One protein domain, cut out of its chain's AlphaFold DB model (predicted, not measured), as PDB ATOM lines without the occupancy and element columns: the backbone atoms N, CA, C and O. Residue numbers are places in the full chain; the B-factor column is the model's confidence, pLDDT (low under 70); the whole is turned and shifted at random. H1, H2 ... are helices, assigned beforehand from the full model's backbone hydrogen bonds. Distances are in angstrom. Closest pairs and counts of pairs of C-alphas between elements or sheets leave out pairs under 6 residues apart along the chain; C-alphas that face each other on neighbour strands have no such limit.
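This is residues 14 to 112 of the 477 residues of an uncharacterized protein of Puccinia sorghi (UniProt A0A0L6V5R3). Two helical hairpins follow one another along an elongated body: a close pair, H4 and H5, with the short helix H3 beside one end of it, and a looser arm of H1 and H2 that reaches away beyond that end. Residues 14 to 30, with no named element, run past the H4 and H5 pair to H1. The printed part has 99 residues with five named helices, in the order H1, H2, H3, H4, H5, and no named strand; the class is all helix. It is only just compact, close to loose, with a radius of gyration of the C-alphas of 15.1 A, and spans 51 by 28 by 21 A.

After residues 14 to 30 comes H1, residues 31 to 36, and a tight link leads to H2, residues 40 to 56. H1 and H2 form a helical hairpin; they touch, H2 with residues 43 to 47 alone, at a shallow tilt of 23 degrees, opposite ways. Their closest C-alphas are those of Gln 35 and Ala 43, 5.3 A apart. A short link of 9 residues leads to H3, residues 66 to 71, which is apart from H2. A tight link follows, to H4, residues 75 to 88. H3 and H4 touch as a second helical hairpin, opposite ways at a shallow tilt of 12 degrees, the closest C-alphas being those of Leu 69 and Leu 78 at 5.7 A. H2 and H4 are close but not clearly touching, with the C-alphas of Gln 53 and Ala 77 closest at 6.6 A. H5, residues 94 to 110, follows a tight link and touches H4 with 25 pairs of C-alphas within 8 A, closest at Trp 75 and Ala 107, 4.7 A. These two form a third helical hairpin, opposite ways at a shallow tilt of 24 degrees. H3 and H5 are close but not clearly touching, with the C-alphas of Leu 66 and Tyr 103 closest at 7.3 A. H1 is apart from H3, H4 and H5, and H2 is apart from H5. In H2, H3, H4 and H5 every O i to N i+4 pair is within hydrogen-bond range; in H1 1 of 2 is, beside 2 of 3 O i to N i+3 pairs.

H1 begins at C-alpha 31, (261.970, 275.976, 263.685), and is 9.4 A long. H2 begins at C-alpha 40, (260.614, 261.733, 260.630), and is 23.9 A long. H3 measures 8.8 A, H4 19.8 A and H5 24.3 A, the last ending at C-alpha 110, (274.810, 281.605, 256.958).

The two C-alphas farthest apart are those of Ile 14 and Gln 40, 50.9 A. The printed part has no cut, and no link between named helices is long. The mean pLDDT of the printed part is 79.8, and residues 32 to 38 and 41 to 64 are under 70.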
ATOM      1  N   ILE A  14     287.384 303.097 272.796       86.12
ATOM      2  CA  ILE A  14     286.325 304.012 272.393       86.12
ATOM      3  C   ILE A  14     285.024 303.514 273.008       86.12
ATOM      4  O   ILE A  14     284.627 302.389 272.739       86.12
ATOM      5  N   TYR A  15     284.330 304.348 273.773       90.19
ATOM      6  CA  TYR A  15     283.010 304.024 274.305       90.19
ATOM      7  C   TYR A  15     281.910 304.400 273.303       90.19
ATOM      8  O   TYR A  15     281.829 305.558 272.890       90.19
ATOM      9  N   ILE A  16     281.049 303.445 272.928       90.31
ATOM     10  CA  ILE A  16     279.887 303.688 272.054       90.31
ATOM     11  C   ILE A  16     278.603 303.328 272.819       90.31
ATOM     12  O   ILE A  16     278.303 302.140 272.993       90.31
ATOM     13  N   PRO A  17     277.820 304.319 273.286       91.38
ATOM     14  CA  PRO A  17     276.599 304.061 274.037       91.38
ATOM     15  C   PRO A  17     275.577 303.282 273.207       91.38
ATOM     16  O   PRO A  17     275.342 303.574 272.040       91.38
ATOM     17  N   GLY A  18     274.922 302.307 273.839       93.19
ATOM     18  CA  GLY A  18     273.791 301.585 273.254       93.19
ATOM     19  C   GLY A  18     274.140 300.346 272.426       93.19
ATOM     20  O   GLY A  18     273.217 299.622 272.061       93.19
ATOM     21  N   LEU A  19     275.423 300.032 272.190       93.62
ATOM     22  CA  LEU A  19     275.828 298.834 271.428       93.62
ATOM     23  C   LEU A  19     275.352 297.504 272.033       93.62
ATOM     24  O   LEU A  19     275.204 296.520 271.308       93.62
ATOM     25  N   THR A  20     275.118 297.475 273.344       96.19
ATOM     26  CA  THR A  20     274.642 296.301 274.094       96.19
ATOM     27  C   THR A  20     273.117 296.272 274.250       96.19
ATOM     28  O   THR A  20     272.570 295.393 274.916       96.19
ATOM     29  N   SER A  21     272.398 297.223 273.642       96.56
ATOM     30  CA  SER A  21     270.947 297.337 273.795       96.56
ATOM     31  C   SER A  21     270.227 296.115 273.206       96.56
ATOM     32  O   SER A  21     270.387 295.817 272.018       96.56
ATOM     33  N   PRO A  22     269.361 295.425 273.978       96.19
ATOM     34  CA  PRO A  22     268.645 294.242 273.498       96.19
ATOM     35  C   PRO A  22     267.679 294.554 272.345       96.19
ATOM     36  O   PRO A  22     267.345 293.655 271.575       96.19
ATOM     37  N   ASN A  23     267.275 295.820 272.192       96.25
ATOM     38  CA  ASN A  23     266.375 296.290 271.135       96.25
ATOM     39  C   ASN A  23     267.033 296.331 269.745       96.25
ATOM     40  O   ASN A  23     266.336 296.521 268.748       96.25
ATOM     41  N   LEU A  24     268.359 296.173 269.670       95.06
ATOM     42  CA  LEU A  24     269.084 296.081 268.402       95.06
ATOM     43  C   LEU A  24     268.917 294.720 267.718       95.06
ATOM     44  O   LEU A  24     269.252 294.599 266.544       95.06
ATOM     45  N   PHE A  25     268.392 293.718 268.427       96.94
ATOM     46  CA  PHE A  25     268.332 292.338 267.958       96.94
ATOM     47  C   PHE A  25     266.902 291.901 267.666       96.94
ATOM     48  O   PHE A  25     265.980 292.178 268.435       96.94
ATOM     49  N   LEU A  26     266.731 291.142 266.586       94.75
ATOM     50  CA  LEU A  26     265.491 290.425 266.324       94.75
ATOM     51  C   LEU A  26     265.599 288.976 266.793       94.75
ATOM     52  O   LEU A  26     266.655 288.338 266.739       94.75
ATOM     53  N   GLU A  27     264.466 288.433 267.221       90.56
ATOM     54  CA  GLU A  27     264.375 287.016 267.533       90.56
ATOM     55  C   GLU A  27     264.442 286.175 266.261       90.56
ATOM     56  O   GLU A  27     263.853 286.500 265.226       90.56
ATOM     57  N   LEU A  28     265.176 285.066 266.342       88.50
ATOM     58  CA  LEU A  28     265.239 284.118 265.242       88.50
ATOM     59  C   LEU A  28     263.899 283.381 265.116       88.50
ATOM     60  O   LEU A  28     263.398 282.886 266.130       88.50
ATOM     61  N   PRO A  29     263.373 283.186 263.894       85.12
ATOM     62  CA  PRO A  29     262.166 282.401 263.672       85.12
ATOM     63  C   PRO A  29     262.249 281.025 264.340       85.12
ATOM     64  O   PRO A  29     263.309 280.383 264.343       85.12
ATOM     65  N   SER A  30     261.135 280.575 264.919       79.69
ATOM     66  CA  SER A  30     261.032 279.233 265.493       79.69
ATOM     67  C   SER A  30     261.072 278.174 264.392       79.69
ATOM     68  O   SER A  30     260.410 278.303 263.363       79.69
ATOM     69  N   ILE A  31     261.825 277.098 264.627       72.06
ATOM     70  CA  ILE A  31     261.970 275.976 263.685       72.06
ATOM     71  C   ILE A  31     260.841 274.941 263.877       72.06
ATOM     72  O   ILE A  31     260.706 274.010 263.087       72.06
ATOM     73  N   ALA A  32     259.963 275.123 264.871       66.56
ATOM     74  CA  ALA A  32     258.888 274.178 265.191       66.56
ATOM     75  C   ALA A  32     257.954 273.868 263.999       66.56
ATOM     76  O   ALA A  32     257.419 272.766 263.899       66.56
ATOM     77  N   GLY A  33     257.778 274.813 263.067       61.06
ATOM     78  CA  GLY A  33     257.011 274.590 261.835       61.06
ATOM     79  C   GLY A  33     257.743 273.735 260.792       61.06
ATOM     80  O   GLY A  33     257.110 272.942 260.101       61.06
ATOM     81  N   PHE A  34     259.073 273.844 260.713       62.50
ATOM     82  CA  PHE A  34     259.911 273.123 259.745       62.50
ATOM     83  C   PHE A  34     260.068 271.641 260.095       62.50
ATOM     84  O   PHE A  34     260.137 270.800 259.204       62.50
ATOM     85  N   GLN A  35     260.037 271.306 261.388       63.97
ATOM     86  CA  GLN A  35     260.068 269.918 261.867       63.97
ATOM     87  C   GLN A  35     258.917 269.067 261.305       63.97
ATOM     88  O   GLN A  35     259.061 267.856 261.188       63.97
ATOM     89  N   ARG A  36     257.792 269.690 260.924       63.41
ATOM     90  CA  ARG A  36     256.635 269.001 260.325       63.41
ATOM     91  C   ARG A  36     256.811 268.681 258.838       63.41
ATOM     92  O   ARG A  36     256.060 267.867 258.316       63.41
ATOM     93  N   LEU A  37     257.749 269.347 258.165       65.56
ATOM     94  CA  LEU A  37     258.026 269.180 256.733       65.56
ATOM     95  C   LEU A  37     259.191 268.219 256.471       65.56
ATOM     96  O   LEU A  37     259.400 267.802 255.335       65.56
ATOM     97  N   LEU A  38     259.959 267.887 257.507       68.62
ATOM     98  CA  LEU A  38     261.091 266.977 257.412       68.62
ATOM     99  C   LEU A  38     260.632 265.516 257.549       68.62
ATOM    100  O   LEU A  38     259.755 265.230 258.368       68.62
ATOM    101  N   PRO A  39     261.252 264.573 256.812       78.38
ATOM    102  CA  PRO A  39     261.107 263.148 257.087       78.38
ATOM    103  C   PRO A  39     261.392 262.860 258.566       78.38
ATOM    104  O   PRO A  39     262.299 263.455 259.148       78.38
ATOM    105  N   GLN A  40     260.628 261.953 259.176       70.12
ATOM    106  CA  GLN A  40     260.614 261.733 260.630       70.12
ATOM    107  C   GLN A  40     262.008 261.449 261.225       70.12
ATOM    108  O   GLN A  40     262.311 261.878 262.337       70.12
ATOM    109  N   GLU A  41     262.875 260.787 260.463       64.31
ATOM    110  CA  GLU A  41     264.263 260.485 260.830       64.31
ATOM    111  C   GLU A  41     265.141 261.747 260.880       64.31
ATOM    112  O   GLU A  41     265.867 261.960 261.853       64.31
ATOM    113  N   LEU A  42     265.009 262.634 259.886       66.75
ATOM    114  CA  LEU A  42     265.728 263.910 259.833       66.75
ATOM    115  C   LEU A  42     265.182 264.894 260.873       66.75
ATOM    116  O   LEU A  42     265.943 265.590 261.541       66.75
ATOM    117  N   ALA A  43     263.861 264.917 261.067       64.19
ATOM    118  CA  ALA A  43     263.213 265.717 262.100       64.19
ATOM    119  C   ALA A  43     263.701 265.320 263.502       64.19
ATOM    120  O   ALA A  43     263.954 266.189 264.335       64.19
ATOM    121  N   HIS A  44     263.886 264.019 263.755       62.59
ATOM    122  CA  HIS A  44     264.406 263.513 265.024       62.59
ATOM    123  C   HIS A  44     265.888 263.861 265.238       62.59
ATOM    124  O   HIS A  44     266.277 264.175 266.363       62.59
ATOM    125  N   GLN A  45     266.708 263.854 264.179       64.25
ATOM    126  CA  GLN A  45     268.098 264.326 264.238       64.25
ATOM    127  C   GLN A  45     268.176 265.831 264.519       64.25
ATOM    128  O   GLN A  45     268.823 266.225 265.487       64.25
ATOM    129  N   VAL A  46     267.438 266.654 263.767       64.88
ATOM    130  CA  VAL A  46     267.367 268.113 263.969       64.88
ATOM    131  C   VAL A  46     266.841 268.451 265.365       64.88
ATOM    132  O   VAL A  46     267.341 269.361 266.020       64.88
ATOM    133  N   PHE A  47     265.850 267.707 265.861       64.88
ATOM    134  CA  PHE A  47     265.332 267.882 267.214       64.88
ATOM    135  C   PHE A  47     266.368 267.510 268.280       64.88
ATOM    136  O   PHE A  47     266.544 268.263 269.230       64.88
ATOM    137  N   LYS A  48     267.087 266.389 268.124       61.91
ATOM    138  CA  LYS A  48     268.181 266.009 269.034       61.91
ATOM    139  C   LYS A  48     269.292 267.049 269.047       61.91
ATOM    140  O   LYS A  48     269.763 267.390 270.125       61.91
ATOM    141  N   GLU A  49     269.663 267.578 267.888       62.66
ATOM    142  CA  GLU A  49     270.668 268.631 267.756       62.66
ATOM    143  C   GLU A  49     270.215 269.931 268.441       62.66
ATOM    144  O   GLU A  49     270.945 270.491 269.257       62.66
ATOM    145  N   GLN A  50     268.964 270.353 268.229       62.94
ATOM    146  CA  GLN A  50     268.368 271.509 268.914       62.94
ATOM    147  C   GLN A  50     268.279 271.318 270.429       62.94
ATOM    148  O   GLN A  50     268.522 272.249 271.198       62.94
ATOM    149  N   LEU A  51     267.933 270.113 270.876       59.16
ATOM    150  CA  LEU A  51     267.818 269.789 272.291       59.16
ATOM    151  C   LEU A  51     269.200 269.725 272.951       59.16
ATOM    152  O   LEU A  51     269.344 270.170 274.087       59.16
ATOM    153  N   HIS A  52     270.227 269.263 272.233       57.53
ATOM    154  CA  HIS A  52     271.618 269.310 272.681       57.53
ATOM    155  C   HIS A  52     272.119 270.761 272.797       57.53
ATOM    156  O   HIS A  52     272.687 271.120 273.825       57.53
ATOM    157  N   GLN A  53     271.807 271.621 271.818       56.09
ATOM    158  CA  GLN A  53     272.132 273.057 271.837       56.09
ATOM    159  C   GLN A  53     271.447 273.802 273.001       56.09
ATOM    160  O   GLN A  53     272.073 274.621 273.672       56.09
ATOM    161  N   HIS A  54     270.180 273.492 273.295       52.41
ATOM    162  CA  HIS A  54     269.461 274.083 274.431       52.41
ATOM    163  C   HIS A  54     269.894 273.518 275.794       52.41
ATOM    164  O   HIS A  54     269.901 274.255 276.778       52.41
ATOM    165  N   SER A  55     270.281 272.242 275.867       48.44
ATOM    166  CA  SER A  55     270.695 271.600 277.127       48.44
ATOM    167  C   SER A  55     272.129 271.966 277.527       48.44
ATOM    168  O   SER A  55     272.404 272.161 278.710       48.44
ATOM    169  N   GLN A  56     273.036 272.143 276.558       49.69
ATOM    170  CA  GLN A  56     274.394 272.640 276.819       49.69
ATOM    171  C   GLN A  56     274.405 274.113 277.264       49.69
ATOM    172  O   GLN A  56     275.259 274.506 278.049       49.69
ATOM    173  N   SER A  57     273.411 274.913 276.854       45.41
ATOM    174  CA  SER A  57     273.228 276.288 277.345       45.41
ATOM    175  C   SER A  57     272.806 276.367 278.821       45.41
ATOM    176  O   SER A  57     272.947 277.431 279.419       45.41
ATOM    177  N   ALA A  58     272.251 275.297 279.399       43.69
ATOM    178  CA  ALA A  58     271.615 275.336 280.720       43.69
ATOM    179  C   ALA A  58     272.368 274.555 281.809       43.69
ATOM    180  O   ALA A  58     272.123 274.769 282.995       43.69
ATOM    181  N   SER A  59     273.284 273.656 281.442       41.00
ATOM    182  CA  SER A  59     273.961 272.800 282.415       41.00
ATOM    183  C   SER A  59     275.374 272.442 281.970       41.00
ATOM    184  O   SER A  59     275.558 271.789 280.949       41.00
ATOM    185  N   SER A  60     276.341 272.801 282.816       37.78
ATOM    186  CA  SER A  60     277.788 272.544 282.766       37.78
ATOM    187  C   SER A  60     278.662 273.607 282.082       37.78
ATOM    188  O   SER A  60     278.415 274.098 280.989       37.78
ATOM    189  N   SER A  61     279.705 273.974 282.819       42.66
ATOM    190  CA  SER A  61     280.665 275.073 282.701       42.66
ATOM    191  C   SER A  61     281.633 274.989 281.511       42.66
ATOM    192  O   SER A  61     282.789 275.393 281.620       42.66
ATOM    193  N   SER A  62     281.163 274.487 280.375       43.81
ATOM    194  CA  SER A  62     281.935 274.357 279.139       43.81
ATOM    195  C   SER A  62     281.255 275.186 278.055       43.81
ATOM    196  O   SER A  62     280.710 274.649 277.097       43.81
ATOM    197  N   CYS A  63     281.213 276.506 278.252       48.84
ATOM    198  CA  CYS A  63     280.741 277.445 277.238       48.84
ATOM    199  C   CYS A  63     281.633 277.264 276.001       48.84
ATOM    200  O   CYS A  63     282.813 277.622 276.046       48.84
ATOM    201  N   SER A  64     281.116 276.643 274.938       62.22
ATOM    202  CA  SER A  64     281.852 276.541 273.681       62.22
ATOM    203  C   SER A  64     282.179 277.954 273.215       62.22
ATOM    204  O   SER A  64     281.336 278.856 273.257       62.22
ATOM    205  N   SER A  65     283.438 278.194 272.854       84.44
ATOM    206  CA  SER A  65     283.832 279.520 272.386       84.44
ATOM    207  C   SER A  65     283.103 279.831 271.074       84.44
ATOM    208  O   SER A  65     282.808 278.927 270.290       84.44
ATOM    209  N   LEU A  66     282.816 281.107 270.794       85.50
ATOM    210  CA  LEU A  66     282.179 281.503 269.526       85.50
ATOM    211  C   LEU A  66     282.955 280.973 268.304       85.50
ATOM    212  O   LEU A  66     282.359 280.579 267.302       85.50
ATOM    213  N   SER A  67     284.284 280.886 268.412       85.31
ATOM    214  CA  SER A  67     285.140 280.268 267.397       85.31
ATOM    215  C   SER A  67     284.826 278.782 267.188       85.31
ATOM    216  O   SER A  67     284.653 278.366 266.050       85.31
ATOM    217  N   GLN A  68     284.650 277.994 268.257       84.25
ATOM    218  CA  GLN A  68     284.289 276.571 268.146       84.25
ATOM    219  C   GLN A  68     282.920 276.367 267.489       84.25
ATOM    220  O   GLN A  68     282.729 275.429 266.716       84.25
ATOM    221  N   LEU A  69     281.951 277.243 267.770       82.44
ATOM    222  CA  LEU A  69     280.646 277.191 267.103       82.44
ATOM    223  C   LEU A  69     280.721 277.561 265.619       82.44
ATOM    224  O   LEU A  69     279.935 277.049 264.826       82.44
ATOM    225  N   THR A  70     281.670 278.422 265.253       85.12
ATOM    226  CA  THR A  70     281.967 278.751 263.853       85.12
ATOM    227  C   THR A  70     282.582 277.539 263.146       85.12
ATOM    228  O   THR A  70     282.103 277.143 262.090       85.12
ATOM    229  N   GLU A  71     283.575 276.887 263.761       82.56
ATOM    230  CA  GLU A  71     284.241 275.686 263.225       82.56
ATOM    231  C   GLU A  71     283.296 274.483 263.087       82.56
ATOM    232  O   GLU A  71     283.421 273.686 262.162       82.56
ATOM    233  N   SER A  72     282.324 274.356 263.992       80.25
ATOM    234  CA  SER A  72     281.304 273.298 263.971       80.25
ATOM    235  C   SER A  72     280.047 273.659 263.169       80.25
ATOM    236  O   SER A  72     279.067 272.918 263.216       80.25
ATOM    237  N   CYS A  73     280.048 274.790 262.450       82.38
ATOM    238  CA  CYS A  73     278.926 275.271 261.632       82.38
ATOM    239  C   CYS A  73     277.585 275.375 262.390       82.38
ATOM    240  O   CYS A  73     276.503 275.290 261.802       82.38
ATOM    241  N   CYS A  74     277.625 275.587 263.707       83.62
ATOM    242  CA  CYS A  74     276.443 275.667 264.565       83.62
ATOM    243  C   CYS A  74     275.830 277.077 264.530       83.62
ATOM    244  O   CYS A  74     275.683 277.744 265.557       83.62
ATOM    245  N   TRP A  75     275.452 277.544 263.336       87.19
ATOM    246  CA  TRP A  75     275.120 278.949 263.066       87.19
ATOM    247  C   TRP A  75     273.994 279.498 263.942       87.19
ATOM    248  O   TRP A  75     274.080 280.619 264.429       87.19
ATOM    249  N   ARG A  76     272.945 278.714 264.216       89.19
ATOM    250  CA  ARG A  76     271.853 279.165 265.094       89.19
ATOM    251  C   ARG A  76     272.302 279.358 266.540       89.19
ATOM    252  O   ARG A  76     271.935 280.364 267.146       89.19
ATOM    253  N   ALA A  77     273.078 278.417 267.075       85.56
ATOM    254  CA  ALA A  77     273.628 278.522 268.422       85.56
ATOM    255  C   ALA A  77     274.587 279.714 268.515       85.56
ATOM    256  O   ALA A  77     274.443 280.531 269.421       85.56
ATOM    257  N   LEU A  78     275.460 279.885 267.512       89.38
ATOM    258  CA  LEU A  78     276.379 281.020 267.407       89.38
ATOM    259  C   LEU A  78     275.620 282.350 267.442       89.38
ATOM    260  O   LEU A  78     275.939 283.239 268.223       89.38
ATOM    261  N   ALA A  79     274.557 282.458 266.647       93.06
ATOM    262  CA  ALA A  79     273.699 283.629 266.591       93.06
ATOM    263  C   ALA A  79     273.042 283.970 267.946       93.06
ATOM    264  O   ALA A  79     272.934 285.149 268.289       93.06
ATOM    265  N   ILE A  80     272.576 282.965 268.696       91.31
ATOM    266  CA  ILE A  80     271.936 283.154 270.010       91.31
ATOM    267  C   ILE A  80     272.980 283.531 271.065       91.31
ATOM    268  O   ILE A  80     272.777 284.494 271.806       91.31
ATOM    269  N   GLN A  81     274.101 282.810 271.109       91.75
ATOM    270  CA  GLN A  81     275.163 283.034 272.086       91.75
ATOM    271  C   GLN A  81     275.856 284.381 271.866       91.75
ATOM    272  O   GLN A  81     276.062 285.114 272.829       91.75
ATOM    273  N   ALA A  82     276.130 284.765 270.615       95.00
ATOM    274  CA  ALA A  82     276.696 286.075 270.294       95.00
ATOM    275  C   ALA A  82     275.778 287.214 270.767       95.00
ATOM    276  O   ALA A  82     276.250 288.162 271.390       95.00
ATOM    277  N   ARG A  83     274.453 287.100 270.568       95.94
ATOM    278  CA  ARG A  83     273.479 288.065 271.113       95.94
ATOM    279  C   ARG A  83     273.557 288.140 272.640       95.94
ATOM    280  O   ARG A  83     273.618 289.239 273.182       95.94
ATOM    281  N   GLN A  84     273.522 286.995 273.326       94.94
ATOM    282  CA  GLN A  84     273.582 286.950 274.792       94.94
ATOM    283  C   GLN A  84     274.865 287.603 275.308       94.94
ATOM    284  O   GLN A  84     274.792 288.451 276.192       94.94
ATOM    285  N   GLN A  85     276.003 287.276 274.693       95.06
ATOM    286  CA  GLN A  85     277.298 287.840 275.041       95.06
ATOM    287  C   GLN A  85     277.350 289.352 274.803       95.06
ATOM    288  O   GLN A  85     277.849 290.064 275.669       95.06
ATOM    289  N   ILE A  86     276.811 289.872 273.693       96.25
ATOM    290  CA  ILE A  86     276.755 291.326 273.453       96.25
ATOM    291  C   ILE A  86     275.916 292.019 274.529       96.25
ATOM    292  O   ILE A  86     276.360 293.006 275.105       96.25
ATOM    293  N   VAL A  87     274.725 291.498 274.828       96.56
ATOM    294  CA  VAL A  87     273.809 292.113 275.802       96.56
ATOM    295  C   VAL A  87     274.373 292.059 277.229       96.56
ATOM    296  O   VAL A  87     274.135 292.979 278.005       96.56
ATOM    297  N   SER A  88     275.131 291.015 277.579       95.25
ATOM    298  CA  SER A  88     275.751 290.874 278.903       95.25
ATOM    299  C   SER A  88     277.130 291.527 279.033       95.25
ATOM    300  O   SER A  88     277.693 291.514 280.125       95.25
ATOM    301  N   SER A  89     277.717 292.022 277.940       95.25
ATOM    302  CA  SER A  89     279.052 292.630 277.959       95.25
ATOM    303  C   SER A  89     279.030 294.021 278.589       95.25
ATOM    304  O   SER A  89     278.053 294.758 278.468       95.25
ATOM    305  N   ASP A  90     280.144 294.401 279.217       93.06
ATOM    306  CA  ASP A  90     280.381 295.783 279.640       93.06
ATOM    307  C   ASP A  90     280.457 296.688 278.392       93.06
ATOM    308  O   ASP A  90     281.300 296.429 277.524       93.06
ATOM    309  N   PRO A  91     279.621 297.742 278.278       91.62
ATOM    310  CA  PRO A  91     279.654 298.678 277.152       91.62
ATOM    311  C   PRO A  91     281.002 299.395 276.958       91.62
ATOM    312  O   PRO A  91     281.219 299.997 275.910       91.62
ATOM    313  N   SER A  92     281.901 299.332 277.944       90.00
ATOM    314  CA  SER A  92     283.275 299.838 277.851       90.00
ATOM    315  C   SER A  92     284.152 299.015 276.898       90.00
ATOM    316  O   SER A  92     285.068 299.564 276.292       90.00
ATOM    317  N   HIS A  93     283.847 297.726 276.700       91.25
ATOM    318  CA  HIS A  93     284.619 296.801 275.859       91.25
ATOM    319  C   HIS A  93     284.152 296.787 274.393       91.25
ATOM    320  O   HIS A  93     283.830 295.736 273.822       91.25
ATOM    321  N   THR A  94     284.073 297.963 273.772       91.25
ATOM    322  CA  THR A  94     283.555 298.164 272.410       91.25
ATOM    323  C   THR A  94     284.217 297.272 271.362       91.25
ATOM    324  O   THR A  94     283.514 296.724 270.511       91.25
ATOM    325  N   ALA A  95     285.538 297.074 271.406       89.75
ATOM    326  CA  ALA A  95     286.233 296.262 270.405       89.75
ATOM    327  C   ALA A  95     285.780 294.793 270.469       89.75
ATOM    328  O   ALA A  95     285.521 294.153 269.446       89.75
ATOM    329  N   THR A  96     285.610 294.276 271.687       91.38
ATOM    330  CA  THR A  96     285.114 292.913 271.926       91.38
ATOM    331  C   THR A  96     283.646 292.782 271.519       91.38
ATOM    332  O   THR A  96     283.259 291.786 270.898       91.38
ATOM    333  N   ILE A  97     282.827 293.797 271.806       94.56
ATOM    334  CA  ILE A  97     281.416 293.835 271.406       94.56
ATOM    335  C   ILE A  97     281.287 293.817 269.881       94.56
ATOM    336  O   ILE A  97     280.540 292.999 269.347       94.56
ATOM    337  N   LEU A  98     282.037 294.654 269.162       93.50
ATOM    338  CA  LEU A  98     281.980 294.719 267.699       93.50
ATOM    339  C   LEU A  98     282.523 293.445 267.036       93.50
ATOM    340  O   LEU A  98     281.953 292.977 266.051       93.50
ATOM    341  N   LYS A  99     283.547 292.812 267.616       92.31
ATOM    342  CA  LYS A  99     283.967 291.465 267.203       92.31
ATOM    343  C   LYS A  99     282.868 290.422 267.438       92.31
ATOM    344  O   LYS A  99     282.686 289.516 266.639       92.31
ATOM    345  N   THR A 100     282.091 290.545 268.509       94.81
ATOM    346  CA  THR A 100     280.950 289.644 268.747       94.81
ATOM    347  C   THR A 100     279.804 289.906 267.763       94.81
ATOM    348  O   THR A 100     279.139 288.970 267.315       94.81
ATOM    349  N   TRP A 101     279.614 291.164 267.354       96.25
ATOM    350  CA  TRP A 101     278.698 291.535 266.277       96.25
ATOM    351  C   TRP A 101     279.066 290.884 264.941       96.25
ATOM    352  O   TRP A 101     278.153 290.461 264.233       96.25
ATOM    353  N   SER A 102     280.354 290.736 264.599       94.31
ATOM    354  CA  SER A 102     280.732 290.039 263.360       94.31
ATOM    355  C   SER A 102     280.315 288.565 263.390       94.31
ATOM    356  O   SER A 102     279.676 288.114 262.445       94.31
ATOM    357  N   TYR A 103     280.516 287.847 264.506       93.94
ATOM    358  CA  TYR A 103     279.999 286.476 264.667       93.94
ATOM    359  C   TYR A 103     278.472 286.398 264.551       93.94
ATOM    360  O   TYR A 103     277.936 285.483 263.923       93.94
ATOM    361  N   ARG A 104     277.750 287.356 265.150       95.75
ATOM    362  CA  ARG A 104     276.282 287.425 265.076       95.75
ATOM    363  C   ARG A 104     275.804 287.600 263.635       95.75
ATOM    364  O   ARG A 104     274.880 286.906 263.213       95.75
ATOM    365  N   LEU A 105     276.403 288.534 262.905       95.31
ATOM    366  CA  LEU A 105     276.018 288.850 261.534       95.31
ATOM    367  C   LEU A 105     276.421 287.740 260.560       95.31
ATOM    368  O   LEU A 105     275.616 287.392 259.697       95.31
ATOM    369  N   GLU A 106     277.585 287.120 260.755       91.44
ATOM    370  CA  GLU A 106     278.018 285.952 259.983       91.44
ATOM    371  C   GLU A 106     277.057 284.777 260.184       91.44
ATOM    372  O   GLU A 106     276.539 284.213 259.225       91.44
ATOM    373  N   ALA A 107     276.691 284.470 261.431       91.88
ATOM    374  CA  ALA A 107     275.691 283.448 261.716       91.88
ATOM    375  C   ALA A 107     274.355 283.716 261.001       91.88
ATOM    376  O   ALA A 107     273.735 282.804 260.456       91.88
ATOM    377  N   LEU A 108     273.889 284.967 260.989       93.38
ATOM    378  CA  LEU A 108     272.657 285.349 260.296       93.38
ATOM    379  C   LEU A 108     272.774 285.255 258.771       93.38
ATOM    380  O   LEU A 108     271.793 284.894 258.109       93.38
ATOM    381  N   TYR A 109     273.949 285.577 258.232       90.19
ATOM    382  CA  TYR A 109     274.282 285.416 256.823       90.19
ATOM    383  C   TYR A 109     274.187 283.942 256.416       90.19
ATOM    384  O   TYR A 109     273.419 283.607 255.512       90.19
ATOM    385  N   GLN A 110     274.833 283.055 257.175       86.31
ATOM    386  CA  GLN A 110     274.810 281.605 256.958       86.31
ATOM    387  C   GLN A 110     273.400 281.005 257.103       86.31
ATOM    388  O   GLN A 110     272.995 280.122 256.349       86.31
ATOM    389  N   LEU A 111     272.583 281.546 258.014       86.62
ATOM    390  CA  LEU A 111     271.168 281.176 258.168       86.62
ATOM    391  C   LEU A 111     270.246 281.757 257.080       86.62
ATOM    392  O   LEU A 111     269.027 281.545 257.139       86.62
ATOM    393  N   ARG A 112     270.795 282.507 256.116       87.31
ATOM    394  CA  ARG A 112     270.076 283.166 255.016       87.31
ATOM    395  C   ARG A 112     268.913 284.024 255.512       87.31
ATOM    396  O   ARG A 112     267.800 283.954 254.990       87.31
TER     397      ARG A 112